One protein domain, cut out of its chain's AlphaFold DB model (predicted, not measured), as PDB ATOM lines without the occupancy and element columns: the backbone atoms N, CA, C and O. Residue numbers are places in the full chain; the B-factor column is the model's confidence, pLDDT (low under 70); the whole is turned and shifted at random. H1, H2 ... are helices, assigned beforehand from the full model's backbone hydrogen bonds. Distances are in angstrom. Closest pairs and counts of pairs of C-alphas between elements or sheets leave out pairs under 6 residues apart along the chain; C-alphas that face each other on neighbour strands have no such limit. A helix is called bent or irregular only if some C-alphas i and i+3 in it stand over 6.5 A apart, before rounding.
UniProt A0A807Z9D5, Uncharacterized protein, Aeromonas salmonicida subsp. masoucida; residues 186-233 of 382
ATOM      1  N   SER A 186      98.376 106.719  98.515       82.06
ATOM      2  CA  SER A 186      98.465 105.357  99.060       82.06
ATOM      3  C   SER A 186      97.964 104.271  98.099       82.06
ATOM      4  O   SER A 186      98.510 103.171  98.074       82.06
ATOM      5  N   LYS A 187      96.947 104.564  97.282       87.06
ATOM      6  CA  LYS A 187      96.431 103.643  96.260       87.06
ATOM      7  C   LYS A 187      97.285 103.650  94.995       87.06
ATOM      8  O   LYS A 187      97.481 102.581  94.420       87.06
ATOM      9  N   LYS A 188      97.825 104.809  94.600       87.56
ATOM     10  CA  LYS A 188      98.803 104.905  93.502       87.56
ATOM     11  C   LYS A 188     100.014 104.025  93.785       87.56
ATOM     12  O   LYS A 188     100.373 103.197  92.955       87.56
ATOM     13  N   LYS A 189     100.561 104.105  95.005       83.50
ATOM     14  CA  LYS A 189     101.671 103.255  95.449       83.50
ATOM     15  C   LYS A 189     101.369 101.769  95.265       83.50
ATOM     16  O   LYS A 189     102.210 101.049  94.742       83.50
ATOM     17  N   ILE A 190     100.169 101.310  95.635       90.62
ATOM     18  CA  ILE A 190      99.752  99.910  95.442       90.62
ATOM     19  C   ILE A 190      99.759  99.532  93.955       90.62
ATOM     20  O   ILE A 190     100.315  98.490  93.611       90.62
ATOM     21  N   PHE A 191      99.169 100.366  93.092       93.69
ATOM     22  CA  PHE A 191      99.125 100.130  91.647       93.69
ATOM     23  C   PHE A 191     100.535 100.045  91.044       93.69
ATOM     24  O   PHE A 191     100.894  99.019  90.467       93.69
ATOM     25  N   TYR A 192     101.366 101.067  91.252       85.94
ATOM     26  CA  TYR A 192     102.724 101.115  90.707       85.94
ATOM     27  C   TYR A 192     103.626 100.020  91.278       85.94
ATOM     28  O   TYR A 192     104.353  99.372  90.532       85.94
ATOM     29  N   SER A 193     103.510  99.711  92.572       84.69
ATOM     30  CA  SER A 193     104.241  98.590  93.173       84.69
ATOM     31  C   SER A 193     103.806  97.235  92.603       84.69
ATOM     32  O   SER A 193     104.605  96.302  92.556       84.69
ATOM     33  N   LYS A 194     102.545  97.095  92.174       89.31
ATOM     34  CA  LYS A 194     102.087  95.902  91.452       89.31
ATOM     35  C   LYS A 194     102.732  95.832  90.067       89.31
ATOM     36  O   LYS A 194     103.282  94.792  89.725       89.31
ATOM     37  N   CYS A 195     102.749  96.940  89.321       87.19
ATOM     38  CA  CYS A 195     103.482  97.035  88.055       87.19
ATOM     39  C   CYS A 195     104.973  96.720  88.229       87.19
ATOM     40  O   CYS A 195     105.559  96.082  87.367       87.19
ATOM     41  N   LEU A 196     105.597  97.120  89.334       80.56
ATOM     42  CA  LEU A 196     106.997  96.802  89.610       80.56
ATOM     43  C   LEU A 196     107.212  95.285  89.760       80.56
ATOM     44  O   LEU A 196     108.036  94.700  89.058       80.56
ATOM     45  N   ARG A 197     106.432  94.644  90.638       85.00
ATOM     46  CA  ARG A 197     106.622  93.235  91.028       85.00
ATOM     47  C   ARG A 197     106.140  92.224  89.990       85.00
ATOM     48  O   ARG A 197     106.700  91.139  89.894       85.00
ATOM     49  N   GLU A 198     105.090  92.546  89.240       85.44
ATOM     50  CA  GLU A 198     104.409  91.597  88.356       85.44
ATOM     51  C   GLU A 198     104.641  91.964  86.882       85.44
ATOM     52  O   GLU A 198     103.965  92.839  86.336       85.44
ATOM     53  N   LYS A 199     105.578  91.270  86.210       78.25
ATOM     54  CA  LYS A 199     105.931  91.514  84.789       78.25
ATOM     55  C   LYS A 199     104.698  91.472  83.879       78.25
ATOM     56  O   LYS A 199     104.485  92.407  83.116       78.25
ATOM     57  N   ASN A 200     103.857  90.443  84.000       80.88
ATOM     58  CA  ASN A 200     102.672  90.285  83.147       80.88
ATOM     59  C   ASN A 200     101.658  91.419  83.345       80.88
ATOM     60  O   ASN A 200     101.156  91.967  82.369       80.88
ATOM     61  N   PHE A 201     101.421  91.828  84.597       83.00
ATOM     62  CA  PHE A 201     100.551  92.965  84.896       83.00
ATOM     63  C   PHE A 201     101.127  94.275  84.343       83.00
ATOM     64  O   PHE A 201     100.406  95.088  83.781       83.00
ATOM     65  N   ARG A 202     102.443  94.490  84.450       84.12
ATOM     66  CA  ARG A 202     103.097  95.666  83.857       84.12
ATOM     67  C   ARG A 202     102.923  95.717  82.342       84.12
ATOM     68  O   ARG A 202     102.593  96.775  81.814       84.12
ATOM     69  N   LEU A 203     103.123  94.587  81.664       76.00
ATOM     70  CA  LEU A 203     102.981  94.480  80.212       76.00
ATOM     71  C   LEU A 203     101.536  94.731  79.766       76.00
ATOM     72  O   LEU A 203     101.320  95.483  78.817       76.00
ATOM     73  N   SER A 204     100.541  94.187  80.475       80.38
ATOM     74  CA  SER A 204      99.132  94.441  80.145       80.38
ATOM     75  C   SER A 204      98.714  95.899  80.375       80.38
ATOM     76  O   SER A 204      97.814  96.395  79.697       80.38
ATOM     77  N   MET A 205      99.410  96.622  81.260       85.50
ATOM     78  CA  MET A 205      99.189  98.046  81.532       85.50
ATOM     79  C   MET A 205     100.091  98.990  80.712       85.50
ATOM     80  O   MET A 205     100.047 100.196  80.942       85.50
ATOM     81  N   ALA A 206     100.889  98.505  79.753       80.75
ATOM     82  CA  ALA A 206     101.915  99.311  79.072       80.75
ATOM     83  C   ALA A 206     101.379 100.626  78.469       80.75
ATOM     84  O   ALA A 206     101.936 101.692  78.716       80.75
ATOM     85  N   LYS A 207     100.243 100.583  77.760       80.19
ATOM     86  CA  LYS A 207      99.609 101.791  77.195       80.19
ATOM     87  C   LYS A 207      99.060 102.752  78.242       80.19
ATOM     88  O   LYS A 207      99.075 103.958  78.038       80.19
ATOM     89  N   ILE A 208      98.611 102.234  79.380       88.00
ATOM     90  CA  ILE A 208      98.191 103.062  80.514       88.00
ATOM     91  C   ILE A 208      99.408 103.754  81.131       88.00
ATOM     92  O   ILE A 208      99.322 104.927  81.478       88.00
ATOM     93  N   LEU A 209     100.540 103.052  81.242       83.38
ATOM     94  CA  LEU A 209     101.794 103.624  81.731       83.38
ATOM     95  C   LEU A 209     102.327 104.712  80.786       83.38
ATOM     96  O   LEU A 209     102.789 105.730  81.276       83.38
ATOM     97  N   GLU A 210     102.184 104.572  79.465       78.50
ATOM     98  CA  GLU A 210     102.511 105.661  78.524       78.50
ATOM     99  C   GLU A 210     101.731 106.947  78.853       78.50
ATOM    100  O   GLU A 210     102.323 108.017  78.962       78.50
ATOM    101  N   PHE A 211     100.421 106.850  79.104       82.00
ATOM    102  CA  PHE A 211      99.624 108.010  79.518       82.00
ATOM    103  C   PHE A 211     100.012 108.534  80.900       82.00
ATOM    104  O   PHE A 211     100.131 109.739  81.092       82.00
ATOM    105  N   LEU A 212     100.209 107.644  81.876       83.06
ATOM    106  CA  LEU A 212     100.575 108.024  83.242       83.06
ATOM    107  C   LEU A 212     101.948 108.697  83.325       83.06
ATOM    108  O   LEU A 212     102.166 109.452  84.263       83.06
ATOM    109  N   PHE A 213     102.845 108.467  82.367       75.06
ATOM    110  CA  PHE A 213     104.106 109.198  82.294       75.06
ATOM    111  C   PHE A 213     103.866 110.685  82.001       75.06
ATOM    112  O   PHE A 213     104.536 111.536  82.568       75.06
ATOM    113  N   GLU A 214     102.855 111.005  81.188       77.25
ATOM    114  CA  GLU A 214     102.486 112.387  80.862       77.25
ATOM    115  C   GLU A 214     101.648 113.066  81.963       77.25
ATOM    116  O   GLU A 214     101.726 114.282  82.123       77.25
ATOM    117  N   ILE A 215     100.801 112.322  82.692       81.94
ATOM    118  CA  ILE A 215      99.823 112.913  83.638       81.94
ATOM    119  C   ILE A 215     100.092 112.644  85.122       81.94
ATOM    120  O   ILE A 215      99.465 113.282  85.963       81.94
ATOM    121  N   ASP A 216     100.957 111.686  85.454       79.88
ATOM    122  CA  ASP A 216     101.239 111.247  86.829       79.88
ATOM    123  C   ASP A 216     102.744 111.019  87.059       79.88
ATOM    124  O   ASP A 216     103.152 110.148  87.833       79.88
ATOM    125  N   GLU A 217     103.562 111.812  86.359       74.06
ATOM    126  CA  GLU A 217     105.020 111.698  86.265       74.06
ATOM    127  C   GLU A 217     105.671 111.480  87.639       74.06
ATOM    128  O   GLU A 217     106.287 110.443  87.881       74.06
ATOM    129  N   MET A 218     105.458 112.404  88.581       70.69
ATOM    130  CA  MET A 218     106.079 112.376  89.911       70.69
ATOM    131  C   MET A 218     105.865 111.039  90.644       70.69
ATOM    132  O   MET A 218     106.818 110.438  91.139       70.69
ATOM    133  N   TYR A 219     104.626 110.540  90.689       76.38
ATOM    134  CA  TYR A 219     104.306 109.299  91.399       76.38
ATOM    135  C   TYR A 219     104.762 108.053  90.637       76.38
ATOM    136  O   TYR A 219     105.115 107.048  91.260       76.38
ATOM    137  N   MET A 220     104.783 108.102  89.303       76.25
ATOM    138  CA  MET A 220     105.382 107.042  88.498       76.25
ATOM    139  C   MET A 220     106.885 106.932  88.769       76.25
ATOM    140  O   MET A 220     107.395 105.821  88.937       76.25
ATOM    141  N   PHE A 221     107.587 108.063  88.854       68.25
ATOM    142  CA  PHE A 221     109.003 108.079  89.196       68.25
ATOM    143  C   PHE A 221     109.249 107.505  90.590       68.25
ATOM    144  O   PHE A 221     110.038 106.570  90.734       68.25
ATOM    145  N   GLU A 222     108.520 108.000  91.591       71.69
ATOM    146  CA  GLU A 222     108.674 107.598  92.989       71.69
ATOM    147  C   GLU A 222     108.354 106.110  93.222       71.69
ATOM    148  O   GLU A 222     109.071 105.420  93.947       71.69
ATOM    149  N   TYR A 223     107.275 105.592  92.623       78.12
ATOM    150  CA  TYR A 223     106.743 104.266  92.967       78.12
ATOM    151  C   TYR A 223     107.017 103.159  91.949       78.12
ATOM    152  O   TYR A 223     106.809 101.990  92.289       78.12
ATOM    153  N   LEU A 224     107.456 103.484  90.730       73.50
ATOM    154  CA  LEU A 224     107.759 102.495  89.693       73.50
ATOM    155  C   LEU A 224     109.188 102.626  89.169       73.50
ATOM    156  O   LEU A 224     109.937 101.660  89.268       73.50
ATOM    157  N   ILE A 225     109.566 103.783  88.620       68.50
ATOM    158  CA  ILE A 225     110.823 103.922  87.865       68.50
ATOM    159  C   ILE A 225     112.035 103.812  88.791       68.50
ATOM    160  O   ILE A 225     112.876 102.944  88.574       68.50
ATOM    161  N   ILE A 226     112.113 104.634  89.843       62.28
ATOM    162  CA  ILE A 226     113.247 104.607  90.781       62.28
ATOM    163  C   ILE A 226     113.386 103.216  91.426       62.28
ATOM    164  O   ILE A 226     114.472 102.641  91.346       62.28
ATOM    165  N   PRO A 227     112.319 102.607  91.987       68.12
ATOM    166  CA  PRO A 227     112.407 101.249  92.522       68.12
ATOM    167  C   PRO A 227     112.846 100.193  91.500       68.12
ATOM    168  O   PRO A 227     113.578  99.277  91.863       68.12
ATOM    169  N   TYR A 228     112.417 100.303  90.239       65.25
ATOM    170  CA  TYR A 228     112.823  99.382  89.175       65.25
ATOM    171  C   TYR A 228     114.319  99.490  88.882       65.25
ATOM    172  O   TYR A 228     115.008  98.475  88.824       65.25
ATOM    173  N   LEU A 229     114.831 100.716  88.762       56.94
ATOM    174  CA  LEU A 229     116.255 100.968  88.547       56.94
ATOM    175  C   LEU A 229     117.102 100.461  89.723       56.94
ATOM    176  O   LEU A 229     118.155  99.875  89.493       56.94
ATOM    177  N   VAL A 230     116.627 100.628  90.963       58.72
ATOM    178  CA  VAL A 230     117.279 100.077  92.163       58.72
ATOM    179  C   VAL A 230     117.289  98.547  92.141       58.72
ATOM    180  O   VAL A 230     118.330  97.935  92.353       58.72
ATOM    181  N   GLN A 231     116.145  97.912  91.859       64.19
ATOM    182  CA  GLN A 231     116.016  96.449  91.831       64.19
ATOM    183  C   GLN A 231     116.938  95.792  90.791       64.19
ATOM    184  O   GLN A 231     117.353  94.650  90.977       64.19
ATOM    185  N   HIS A 232     117.226  96.498  89.701       55.44
ATOM    186  CA  HIS A 232     118.082  96.031  88.615       55.44
ATOM    187  C   HIS A 232     119.512  96.582  88.687       55.44
ATOM    188  O   HIS A 232     120.231  96.513  87.693       55.44
ATOM    189  N   GLU A 233     119.915  97.132  89.839       51.59
ATOM    190  CA  GLU A 233     121.266  97.655  90.095       51.59
ATOM    191  C   GLU A 233     121.712  98.736  89.088       51.59
ATOM    192  O   GLU A 233     122.896  99.023  88.945       51.59
TER     193      GLU A 233
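This is residues 186 to 233 of the 382 residues of an uncharacterized protein of Aeromonas salmonicida subsp. masoucida (UniProt A0A807Z9D5). H1 and H4 pack on each other, and H2 and H3 arch from the end of H1 back to the start of H4. The printed part has 48 residues with four named helices, H1 to H4, is all helix, and is compact: the radius of gyration of the C-alphas is 9.9 A, the spans 27 by 22 by 19 A.

Find C-alpha 186 at (98.465, 105.357, 99.060); from there H1 runs 16.7 A to residue 197. H2 takes residues 199 to 204, 8.7 A, and H3 residues 206 to 215, 14.5 A. H4 runs 19.6 A from residue 217 to C-alpha 231 at (116.016, 96.449, 91.831); it is only just irregular, C-alphas 223 and 226 being 6.9 A apart.

Look at Tyr 192 and Leu 224, the closest C-alphas of H1 and H4, 5.3 A apart: these helices touch at 36 degrees, only just a steep tilt, the same way. H1, with residues 194 to 196 alone, touches H2 only at the corner; the closest C-alphas, Cys 195 and Arg 202, are 4.4 A apart. H3 and H4 are close but not clearly touching, with C-alphas 213 and 220 closest at 6.7 A. H1 and H3 are apart. In H1 and H2 every O i to N i+4 pair is within hydrogen-bond range, in H3 5 of 6, in H4 8 of 11.

The farthest C-alphas, Ile 215 and Glu 233, are 27.1 A apart. The printed part has no cut, and its three links are tight. Look for pLDDT under 70 at residue 221 and residues 225 to 233.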